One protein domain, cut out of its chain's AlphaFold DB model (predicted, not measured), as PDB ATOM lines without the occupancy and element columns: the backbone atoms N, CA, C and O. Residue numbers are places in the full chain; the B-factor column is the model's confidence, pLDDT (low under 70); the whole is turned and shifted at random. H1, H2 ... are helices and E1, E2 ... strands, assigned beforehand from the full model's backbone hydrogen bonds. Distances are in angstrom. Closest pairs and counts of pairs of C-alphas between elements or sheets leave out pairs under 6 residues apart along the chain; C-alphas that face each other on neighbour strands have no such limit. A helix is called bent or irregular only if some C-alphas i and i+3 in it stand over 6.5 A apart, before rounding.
ATOM      1  N   LEU A  35      41.036  12.232  -3.539       90.19
ATOM      2  CA  LEU A  35      40.585  13.017  -2.395       90.19
ATOM      3  C   LEU A  35      39.320  12.388  -1.818       90.19
ATOM      4  O   LEU A  35      38.416  12.037  -2.570       90.19
ATOM      5  N   ASP A  36      39.226  12.308  -0.498       92.38
ATOM      6  CA  ASP A  36      38.040  11.778   0.169       92.38
ATOM      7  C   ASP A  36      37.136  12.914   0.674       92.38
ATOM      8  O   ASP A  36      37.612  13.902   1.235       92.38
ATOM      9  N   ILE A  37      35.822  12.753   0.497       93.94
ATOM     10  CA  ILE A  37      34.784  13.562   1.146       93.94
ATOM     11  C   ILE A  37      34.142  12.685   2.218       93.94
ATOM     12  O   ILE A  37      33.240  11.881   1.949       93.94
ATOM     13  N   VAL A  38      34.645  12.816   3.442       93.56
ATOM     14  CA  VAL A  38      34.333  11.906   4.552       93.56
ATOM     15  C   VAL A  38      32.850  11.953   4.919       93.56
ATOM     16  O   VAL A  38      32.254  10.911   5.185       93.56
ATOM     17  N   GLU A  39      32.231  13.131   4.878       94.56
ATOM     18  CA  GLU A  39      30.832  13.348   5.261       94.56
ATOM     19  C   GLU A  39      29.840  12.600   4.367       94.56
ATOM     20  O   GLU A  39      28.744  12.258   4.813       94.56
ATOM     21  N   PHE A  40      30.228  12.315   3.122       94.81
ATOM     22  CA  PHE A  40      29.405  11.576   2.165       94.81
ATOM     23  C   PHE A  40      29.909  10.150   1.914       94.81
ATOM     24  O   PHE A  40      29.222   9.366   1.259       94.81
ATOM     25  N   GLY A  41      31.086   9.791   2.440       95.44
ATOM     26  CA  GLY A  41      31.757   8.533   2.113       95.44
ATOM     27  C   GLY A  41      32.104   8.438   0.627       95.44
ATOM     28  O   GLY A  41      32.002   7.358   0.043       95.44
ATOM     29  N   TRP A  42      32.428   9.575   0.006       97.19
ATOM     30  CA  TRP A  42      32.762   9.662  -1.413       97.19
ATOM     31  C   TRP A  42      34.250   9.856  -1.617       97.19
ATOM     32  O   TRP A  42      34.955  10.370  -0.750       97.19
ATOM     33  N   GLN A  43      34.697   9.502  -2.811       95.62
ATOM     34  CA  GLN A  43      36.057   9.705  -3.257       95.62
ATOM     35  C   GLN A  43      36.054  10.395  -4.616       95.62
ATOM     36  O   GLN A  43      35.416   9.923  -5.556       95.62
ATOM     37  N   ILE A  44      36.788  11.496  -4.725       94.56
ATOM     38  CA  ILE A  44      37.117  12.132  -5.995       94.56
ATOM     39  C   ILE A  44      38.439  11.551  -6.470       94.56
ATOM     40  O   ILE A  44      39.416  11.589  -5.727       94.56
ATOM     41  N   ARG A  45      38.502  11.030  -7.695       93.44
ATOM     42  CA  ARG A  45      39.733  10.457  -8.245       93.44
ATOM     43  C   ARG A  45      39.921  10.763  -9.724       93.44
ATOM     44  O   ARG A  45      38.962  10.783 -10.481       93.44
ATOM     45  N   GLY A  46      41.161  10.988 -10.143       91.50
ATOM     46  CA  GLY A  46      41.522  11.305 -11.525       91.50
ATOM     47  C   GLY A  46      42.588  12.390 -11.637       91.50
ATOM     48  O   GLY A  46      43.285  12.715 -10.682       91.50
ATOM     49  N   GLN A  47      42.744  12.948 -12.829       88.69
ATOM     50  CA  GLN A  47      43.734  13.973 -13.143       88.69
ATOM     51  C   GLN A  47      43.163  15.372 -12.880       88.69
ATOM     52  O   GLN A  47      42.605  16.014 -13.772       88.69
ATOM     53  N   PHE A  48      43.341  15.878 -11.659       88.31
ATOM     54  CA  PHE A  48      42.781  17.175 -11.255       88.31
ATOM     55  C   PHE A  48      43.300  18.351 -12.094       88.31
ATOM     56  O   PHE A  48      42.502  19.156 -12.555       88.31
ATOM     57  N   ALA A  49      44.600  18.399 -12.410       83.44
ATOM     58  CA  ALA A  49      45.175  19.446 -13.271       83.44
ATOM     59  C   ALA A  49      44.660  19.408 -14.728       83.44
ATOM     60  O   ALA A  49      44.742  20.391 -15.460       83.44
ATOM     61  N   ALA A  50      44.144  18.263 -15.180       85.50
ATOM     62  CA  ALA A  50      43.505  18.141 -16.487       85.50
ATOM     63  C   ALA A  50      41.995  18.434 -16.433       85.50
ATOM     64  O   ALA A  50      41.359  18.483 -17.492       85.50
ATOM     65  N   HIS A  51      41.446  18.631 -15.226       88.38
ATOM     66  CA  HIS A  51      40.018  18.605 -14.915       88.38
ATOM     67  C   HIS A  51      39.331  17.383 -15.532       88.38
ATOM     68  O   HIS A  51      38.356  17.497 -16.276       88.38
ATOM     69  N   ASP A  52      39.934  16.223 -15.283       90.81
ATOM     70  CA  ASP A  52      39.493  14.924 -15.773       90.81
ATOM     71  C   ASP A  52      39.443  13.947 -14.594       90.81
ATOM     72  O   ASP A  52      40.449  13.325 -14.243       90.81
ATOM     73  N   TYR A  53      38.309  13.907 -13.896       93.88
ATOM     74  CA  TYR A  53      38.149  13.164 -12.645       93.88
ATOM     75  C   TYR A  53      36.708  12.712 -12.417       93.88
ATOM     76  O   TYR A  53      35.763  13.283 -12.948       93.88
ATOM     77  N   GLU A  54      36.532  11.697 -11.582       96.75
ATOM     78  CA  GLU A  54      35.236  11.139 -11.210       96.75
ATOM     79  C   GLU A  54      35.001  11.219  -9.702       96.75
ATOM     80  O   GLU A  54      35.945  11.209  -8.913       96.75
ATOM     81  N   ILE A  55      33.732  11.284  -9.307       97.50
ATOM     82  CA  ILE A  55      33.277  11.173  -7.920       97.50
ATOM     83  C   ILE A  55      32.598   9.815  -7.780       97.50
ATOM     84  O   ILE A  55      31.648   9.528  -8.507       97.50
ATOM     85  N   ALA A  56      33.065   8.987  -6.851       97.88
ATOM     86  CA  ALA A  56      32.537   7.650  -6.610       97.88
ATOM     87  C   ALA A  56      32.100   7.452  -5.154       97.88
ATOM     88  O   ALA A  56      32.655   8.068  -4.244       97.88
ATOM     89  N   ASP A  57      31.117   6.577  -4.937       97.50
ATOM     90  CA  ASP A  57      30.716   6.146  -3.597       97.50
ATOM     91  C   ASP A  57      31.708   5.135  -2.986       97.50
ATOM     92  O   ASP A  57      32.658   4.675  -3.628       97.50
ATOM     93  N   SER A  58      31.462   4.746  -1.736       94.38
ATOM     94  CA  SER A  58      32.274   3.768  -1.004       94.38
ATOM     95  C   SER A  58      32.282   2.359  -1.609       94.38
ATOM     96  O   SER A  58      33.168   1.566  -1.293       94.38
ATOM     97  N   ASN A  59      31.328   2.038  -2.487       95.75
ATOM     98  CA  ASN A  59      31.284   0.777  -3.226       95.75
ATOM     99  C   ASN A  59      32.026   0.871  -4.571       95.75
ATOM    100  O   ASN A  59      32.136  -0.127  -5.283       95.75
ATOM    101  N   GLY A  60      32.533   2.055  -4.924       95.25
ATOM    102  CA  GLY A  60      33.214   2.330  -6.181       95.25
ATOM    103  C   GLY A  60      32.283   2.699  -7.335       95.25
ATOM    104  O   GLY A  60      32.778   2.849  -8.454       95.25
ATOM    105  N   ASN A  61      30.979   2.875  -7.097       97.31
ATOM    106  CA  ASN A  61      30.043   3.308  -8.132       97.31
ATOM    107  C   ASN A  61      30.302   4.772  -8.477       97.31
ATOM    108  O   ASN A  61      30.315   5.624  -7.589       97.31
ATOM    109  N   VAL A  62      30.471   5.070  -9.764       97.94
ATOM    110  CA  VAL A  62      30.666   6.442 -10.235       97.94
ATOM    111  C   VAL A  62      29.339   7.198 -10.166       97.94
ATOM    112  O   VAL A  62      28.349   6.798 -10.775       97.94
ATOM    113  N   LEU A  63      29.335   8.290  -9.408       98.31
ATOM    114  CA  LEU A  63      28.186   9.167  -9.185       98.31
ATOM    115  C   LEU A  63      28.187  10.356 -10.148       98.31
ATOM    116  O   LEU A  63      27.124  10.804 -10.577       98.31
ATOM    117  N   ALA A  64      29.374  10.860 -10.490       98.19
ATOM    118  CA  ALA A  64      29.565  11.908 -11.486       98.19
ATOM    119  C   ALA A  64      30.966  11.851 -12.108       98.19
ATOM    120  O   ALA A  64      31.896  11.339 -11.482       98.19
ATOM    121  N   ALA A  65      31.125  12.420 -13.302       97.12
ATOM    122  CA  ALA A  65      32.415  12.569 -13.970       97.12
ATOM    123  C   ALA A  65      32.580  13.973 -14.567       97.12
ATOM    124  O   ALA A  65      31.672  14.506 -15.206       97.12
ATOM    125  N   ALA A  66      33.739  14.578 -14.329       94.56
ATOM    126  CA  ALA A  66      34.119  15.895 -14.805       94.56
ATOM    127  C   ALA A  66      35.176  15.769 -15.900       94.56
ATOM    128  O   ALA A  66      36.174  15.069 -15.723       94.56
ATOM    129  N   HIS A  67      34.973  16.483 -17.009       91.25
ATOM    130  CA  HIS A  67      35.896  16.467 -18.141       91.25
ATOM    131  C   HIS A  67      36.011  17.850 -18.791       91.25
ATOM    132  O   HIS A  67      35.011  18.514 -19.091       91.25
ATOM    133  N   ARG A  68      37.241  18.266 -19.114       84.31
ATOM    134  CA  ARG A  68      37.496  19.457 -19.938       84.31
ATOM    135  C   ARG A  68      37.505  19.110 -21.424       84.31
ATOM    136  O   ARG A  68      38.249  18.239 -21.870       84.31
ATOM    137  N   LYS A  69      36.772  19.862 -22.250       74.69
ATOM    138  CA  LYS A  69      36.818  19.687 -23.713       74.69
ATOM    139  C   LYS A  69      37.989  20.458 -24.318       74.69
ATOM    140  O   LYS A  69      37.897  21.657 -24.581       74.69
ATOM    141  N   TRP A  70      39.074  19.739 -24.598       53.94
ATOM    142  CA  TRP A  70      40.345  20.308 -25.072       53.94
ATOM    143  C   TRP A  70      40.269  20.976 -26.460       53.94
ATOM    144  O   TRP A  70      41.078  21.843 -26.762       53.94
ATOM    145  N   PHE A  71      39.269  20.654 -27.290       52.72
ATOM    146  CA  PHE A  71      39.076  21.279 -28.612       52.72
ATOM    147  C   PHE A  71      38.364  22.644 -28.587       52.72
ATOM    148  O   PHE A  71      38.045  23.190 -29.642       52.72
ATOM    149  N   SER A  72      38.094  23.209 -27.410       49.97
ATOM    150  CA  SER A  72      37.523  24.552 -27.295       49.97
ATOM    151  C   SER A  72      38.580  25.536 -26.803       49.97
ATOM    152  O   SER A  72      39.104  25.398 -25.705       49.97
ATOM    153  N   ALA A  73      38.856  26.584 -27.581       52.84
ATOM    154  CA  ALA A  73      39.712  27.700 -27.162       52.84
ATOM    155  C   ALA A  73      39.139  28.517 -25.974       52.84
ATOM    156  O   ALA A  73      39.698  29.545 -25.616       52.84
ATOM    157  N   HIS A  74      38.012  28.089 -25.393       60.38
ATOM    158  CA  HIS A  74      37.185  28.858 -24.459       60.38
ATOM    159  C   HIS A  74      36.976  28.175 -23.095       60.38
ATOM    160  O   HIS A  74      36.118  28.619 -22.343       60.38
ATOM    161  N   GLY A  75      37.722  27.112 -22.760       67.00
ATOM    162  CA  GLY A  75      37.660  26.519 -21.416       67.00
ATOM    163  C   GLY A  75      36.281  25.952 -21.065       67.00
ATOM    164  O   GLY A  75      35.681  26.343 -20.072       67.00
ATOM    165  N   ILE A  76      35.745  25.063 -21.906       79.56
ATOM    166  CA  ILE A  76      34.459  24.409 -21.635       79.56
ATOM    167  C   ILE A  76      34.673  23.190 -20.729       79.56
ATOM    168  O   ILE A  76      35.442  22.284 -21.074       79.56
ATOM    169  N   TYR A  77      33.926  23.153 -19.627       81.88
ATOM    170  CA  TYR A  77      33.906  22.075 -18.641       81.88
ATOM    171  C   TYR A  77      32.543  21.381 -18.634       81.88
ATOM    172  O   TYR A  77      31.511  22.045 -18.738       81.88
ATOM    173  N   TYR A  78      32.554  20.056 -18.530       89.19
ATOM    174  CA  TYR A  78      31.360  19.219 -18.433       89.19
ATOM    175  C   TYR A  78      31.372  18.480 -17.102       89.19
ATOM    176  O   TYR A  78      32.434  18.061 -16.644       89.19
ATOM    177  N   LEU A  79      30.185  18.312 -16.526       94.81
ATOM    178  CA  LEU A  79      29.932  17.440 -15.390       94.81
ATOM    179  C   LEU A  79      28.763  16.529 -15.765       94.81
ATOM    180  O   LEU A  79      27.625  16.990 -15.864       94.81
ATOM    181  N   ASP A  80      29.056  15.255 -15.978       96.88
ATOM    182  CA  ASP A  80      28.047  14.222 -16.156       96.88
ATOM    183  C   ASP A  80      27.627  13.720 -14.771       96.88
ATOM    184  O   ASP A  80      28.470  13.298 -13.983       96.88
ATOM    185  N   ILE A  81      26.332  13.788 -14.451       97.69
ATOM    186  CA  ILE A  81      25.766  13.311 -13.181       97.69
ATOM    187  C   ILE A  81      25.001  12.018 -13.461       97.69
ATOM    188  O   ILE A  81      24.032  12.021 -14.221       97.69
ATOM    189  N   PHE A  82      25.431  10.918 -12.846       97.50
ATOM    190  CA  PHE A  82      24.844   9.587 -13.038       97.50
ATOM    191  C   PHE A  82      23.817   9.225 -11.959       97.50
ATOM    192  O   PHE A  82      22.973   8.361 -12.190       97.50
ATOM    193  N   ASP A  83      23.866   9.895 -10.805       93.75
ATOM    194  CA  ASP A  83      22.885   9.763  -9.728       93.75
ATOM    195  C   ASP A  83      22.241  11.127  -9.425       93.75
ATOM    196  O   ASP A  83      22.784  11.960  -8.693       93.75
ATOM    197  N   ASP A  84      21.068  11.362 -10.016       93.94
ATOM    198  CA  ASP A  84      20.330  12.625  -9.918       93.94
ATOM    199  C   ASP A  84      19.827  12.921  -8.496       93.94
ATOM    200  O   ASP A  84      19.712  14.085  -8.110       93.94
ATOM    201  N   THR A  85      19.638  11.889  -7.671       96.38
ATOM    202  CA  THR A  85      19.256  12.033  -6.257       96.38
ATOM    203  C   THR A  85      20.319  12.754  -5.430       96.38
ATOM    204  O   THR A  85      20.034  13.234  -4.333       96.38
ATOM    205  N   LYS A  86      21.550  12.835  -5.950       95.94
ATOM    206  CA  LYS A  86      22.713  13.467  -5.317       95.94
ATOM    207  C   LYS A  86      23.197  14.702  -6.078       95.94
ATOM    208  O   LYS A  86      24.233  15.251  -5.707       95.94
ATOM    209  N   ALA A  87      22.470  15.150  -7.105       96.12
ATOM    210  CA  ALA A  87      22.919  16.191  -8.027       96.12
ATOM    211  C   ALA A  87      23.382  17.474  -7.318       96.12
ATOM    212  O   ALA A  87      24.461  17.977  -7.623       96.12
ATOM    213  N   ASP A  88      22.628  17.955  -6.326       95.38
ATOM    214  CA  ASP A  88      22.969  19.175  -5.581       95.38
ATOM    215  C   ASP A  88      24.313  19.048  -4.846       95.38
ATOM    216  O   ASP A  88      25.142  19.959  -4.874       95.38
ATOM    217  N   MET A  89      24.553  17.896  -4.214       96.06
ATOM    218  CA  MET A  89      25.784  17.624  -3.466       96.06
ATOM    219  C   MET A  89      26.973  17.397  -4.395       96.06
ATOM    220  O   MET A  89      28.067  17.890  -4.127       96.06
ATOM    221  N   LEU A  90      26.758  16.690  -5.506       97.00
ATOM    222  CA  LEU A  90      27.776  16.477  -6.536       97.00
ATOM    223  C   LEU A  90      28.197  17.805  -7.169       97.00
ATOM    224  O   LEU A  90      29.389  18.061  -7.328       97.00
ATOM    225  N   LEU A  91      27.233  18.684  -7.452       96.62
ATOM    226  CA  LEU A  91      27.498  20.020  -7.971       96.62
ATOM    227  C   LEU A  91      28.255  20.882  -6.954       96.62
ATOM    228  O   LEU A  91      29.213  21.562  -7.323       96.62
ATOM    229  N   ALA A  92      27.869  20.843  -5.677       96.25
ATOM    230  CA  ALA A  92      28.574  21.571  -4.627       96.25
ATOM    231  C   ALA A  92      30.029  21.092  -4.479       96.25
ATOM    232  O   ALA A  92      30.943  21.918  -4.452       96.25
ATOM    233  N   ALA A  93      30.256  19.776  -4.436       95.62
ATOM    234  CA  ALA A  93      31.593  19.189  -4.357       95.62
ATOM    235  C   ALA A  93      32.459  19.578  -5.564       95.62
ATOM    236  O   ALA A  93      33.601  20.005  -5.387       95.62
ATOM    237  N   TYR A  94      31.892  19.509  -6.773       95.44
ATOM    238  CA  TYR A  94      32.542  19.957  -8.003       95.44
ATOM    239  C   TYR A  94      32.964  21.431  -7.916       95.44
ATOM    240  O   TYR A  94      34.134  21.746  -8.109       95.44
ATOM    241  N   ILE A  95      32.052  22.337  -7.544       94.88
ATOM    242  CA  ILE A  95      32.346  23.778  -7.447       94.88
ATOM    243  C   ILE A  95      33.459  24.063  -6.431       94.88
ATOM    244  O   ILE A  95      34.343  24.879  -6.701       94.88
ATOM    245  N   VAL A  96      33.429  23.410  -5.265       94.88
ATOM    246  CA  VAL A  96      34.454  23.597  -4.229       94.88
ATOM    247  C   VAL A  96      35.818  23.110  -4.720       94.88
ATOM    248  O   VAL A  96      36.805  23.830  -4.554       94.88
ATOM    249  N   LEU A  97      35.889  21.939  -5.362       92.50
ATOM    250  CA  LEU A  97      37.142  21.431  -5.921       92.50
ATOM    251  C   LEU A  97      37.678  22.350  -7.027       92.50
ATOM    252  O   LEU A  97      38.836  22.757  -6.964       92.50
ATOM    253  N   GLU A  98      36.840  22.744  -7.985       91.06
ATOM    254  CA  GLU A  98      37.212  23.669  -9.063       91.06
ATOM    255  C   GLU A  98      37.733  25.006  -8.522       91.06
ATOM    256  O   GLU A  98      38.709  25.555  -9.035       91.06
ATOM    257  N   HIS A  99      37.135  25.532  -7.449       91.56
ATOM    258  CA  HIS A  99      37.636  26.739  -6.797       91.56
ATOM    259  C   HIS A  99      39.055  26.552  -6.240       91.56
ATOM    260  O   HIS A  99      39.907  27.427  -6.410       91.56
ATOM    261  N   ILE A 100      39.330  25.412  -5.598       89.56
ATOM    262  CA  ILE A 100      40.663  25.114  -5.064       89.56
ATOM    263  C   ILE A 100      41.684  24.982  -6.202       89.56
ATOM    264  O   ILE A 100      42.750  25.595  -6.125       89.56
ATOM    265  N   LEU A 101      41.358  24.231  -7.258       86.50
ATOM    266  CA  LEU A 101      42.258  23.998  -8.393       86.50
ATOM    267  C   LEU A 101      42.592  25.302  -9.132       86.50
ATOM    268  O   LEU A 101      43.767  25.609  -9.332       86.50
ATOM    269  N   ASN A 102      41.589  26.136  -9.423       86.06
ATOM    270  CA  ASN A 102      41.797  27.434 -10.074       86.06
ATOM    271  C   ASN A 102      42.695  28.372  -9.243       86.06
ATOM    272  O   ASN A 102      43.558  29.065  -9.787       86.06
ATOM    273  N   ASN A 103      42.546  28.373  -7.913       86.12
ATOM    274  CA  ASN A 103      43.406  29.167  -7.028       86.12
ATOM    275  C   ASN A 103      44.861  28.663  -7.020       86.12
ATOM    276  O   ASN A 103      45.794  29.464  -6.888       86.12
ATOM    277  N   GLN A 104      45.077  27.353  -7.170       82.88
ATOM    278  CA  GLN A 104      46.414  26.767  -7.269       82.88
ATOM    279  C   GLN A 104      47.086  27.107  -8.605       82.88
ATOM    280  O   GLN A 104      48.241  27.536  -8.604       82.88
ATOM    281  N   GLU A 105      46.368  27.001  -9.728       79.75
ATOM    282  CA  GLU A 105      46.879  27.373 -11.056       79.75
ATOM    283  C   GLU A 105      47.270  28.857 -11.135       79.75
ATOM    284  O   GLU A 105      48.347  29.203 -11.639       79.75
ATOM    285  N   ALA A 106      46.435  29.741 -10.579       77.31
ATOM    286  CA  ALA A 106      46.719  31.172 -10.504       77.31
ATOM    287  C   ALA A 106      47.981  31.458  -9.670       77.31
ATOM    288  O   ALA A 106      48.827  32.264 -10.068       77.31
ATOM    289  N   SER A 107      48.135  30.765  -8.538       75.00
ATOM    290  CA  SER A 107      49.296  30.915  -7.653       75.00
ATOM    291  C   SER A 107      50.588  30.428  -8.317       75.00
ATOM    292  O   SER A 107      51.600  31.126  -8.272       75.00
ATOM    293  N   ALA A 108      50.547  29.277  -8.998       72.50
ATOM    294  CA  ALA A 108      51.684  28.741  -9.748       72.50
ATOM    295  C   ALA A 108      52.118  29.681 -10.889       72.50
ATOM    296  O   ALA A 108      53.311  29.939 -11.073       72.50
ATOM    297  N   SER A 109      51.150  30.253 -11.609       70.25
ATOM    298  CA  SER A 109      51.400  31.219 -12.686       70.25
ATOM    299  C   SER A 109      52.008  32.529 -12.165       70.25
ATOM    300  O   SER A 109      52.917  33.088 -12.778       70.25
ATOM    301  N   ALA A 110      51.560  33.008 -10.999       67.31
ATOM    302  CA  ALA A 110      52.113  34.200 -10.356       67.31
ATOM    303  C   ALA A 110      53.560  33.994  -9.868       67.31
ATOM    304  O   ALA A 110      54.381  34.910  -9.970       67.31
ATOM    305  N   SER A 111      53.902  32.799  -9.375       63.34
ATOM    306  CA  SER A 111      55.280  32.458  -9.000       63.34
ATOM    307  C   SER A 111      56.227  32.430 -10.204       63.34
ATOM    308  O   SER A 111      57.358  32.896 -10.085       63.34
ATOM    309  N   ALA A 112      55.772  31.957 -11.369       61.34
ATOM    310  CA  ALA A 112      56.583  31.926 -12.591       61.34
ATOM    311  C   ALA A 112      56.939  33.333 -13.118       61.34
ATOM    312  O   ALA A 112      58.052  33.545 -13.594       61.34
ATOM    313  N   ASN A 113      56.039  34.312 -12.972       62.97
ATOM    314  CA  ASN A 113      56.268  35.689 -13.434       62.97
ATOM    315  C   ASN A 113      57.258  36.497 -12.573       62.97
ATOM    316  O   ASN A 113      57.742  37.522 -13.036       62.97
ATOM    317  N   ASN A 114      57.567  36.066 -11.345       56.22
ATOM    318  CA  ASN A 114      58.525  36.752 -10.463       56.22
ATOM    319  C   ASN A 114      59.979  36.256 -10.624       56.22
ATOM    320  O   ASN A 114      60.861  36.686  -9.883       56.22
ATOM    321  N   LEU A 115      60.229  35.333 -11.560       54.00
ATOM    322  CA  LEU A 115      61.543  34.738 -11.842       54.00
ATOM    323  C   LEU A 115      62.140  35.191 -13.190       54.00
ATOM    324  O   LEU A 115      63.155  34.639 -13.615       54.00
TER     325      LEU A 115
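What this domain is: This is residues 35 to 115 of the 116 residues of an uncharacterized protein of Lachnospiraceae bacterium OF09-33XD (UniProt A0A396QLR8). A twisted sheet of five strands has one long helix, H1, slanting over one of its faces, while the other face is bare; the last part of H1 runs on past the sheet, and residues 106 to 115 stick out as a free arm. The sheet is a meander, each strand the antiparallel neighbour of the one before, in the order E1, E2, E3, E4, E5, and with H1 it makes two layers. The printed part has 81 residues, with five named strands followed by one named helix, of the mixed class. It is only just loose, close to compact, with a radius of gyration of the C-alphas of 14.2 A, and elongated, with spans of 46 by 29 by 19 A.

How they stand to each other: The inner strands E3, residues 52 to 56, and E4, residues 62 to 68, form an antiparallel hairpin at 169 degrees, with N 55 and O 64 at 2.8 A, within hydrogen-bond range. E2, residues 42 to 47, forms a hairpin with E3, with N 45 and O 54 at 2.8 A. Edge strand E1, residues 35 to 37, forms a hairpin with E2, with N 35 and O 44 at 2.8 A. Edge strand E5, residues 77 to 81, forms a hairpin with E4, with N 80 and O 65 at 2.8 A. E1 and E5 are apart. H1, residues 84 to 113, is on the sheet at a height over the sheet of 10.1 A. It lies over E3 and E4 and runs slantwise to the strands, at 37 degrees to E3 on the local plane. The closest C-alphas of H1 and E4 are those of Leu 90 and Ala 64, 7.0 A apart. In H1, 24 of 26 O i to N i+4 pairs are within hydrogen-bond range.

Where its parts are: E1 begins at C-alpha 35, at (40.585, 13.017, -2.395), and is 6.8 A long. E2 is 16.6 A, E3 13.6 A, E4 17.6 A and E5 13.1 A long. H1 runs 42.8 A from C-alpha 84 at (20.330, 12.625, -9.918) to C-alpha 113 at (56.268, 35.689, -13.434). It has a kink of 30 degrees near residue 91 and is irregular, with C-alphas 85 and 88 at 8.1 A.

The domain as a whole: The two C-alphas farthest apart are those of Thr 85 and Leu 115, at 48.3 A. Without the free stretch, the body spans 36 by 23 by 19 A. The printed part has no cut. The link from E4 to E5 is short, the other links are tight, and none is long. The mean pLDDT of the printed part is 86.6, and residues 70 to 75 and 110 to 115 are under 70.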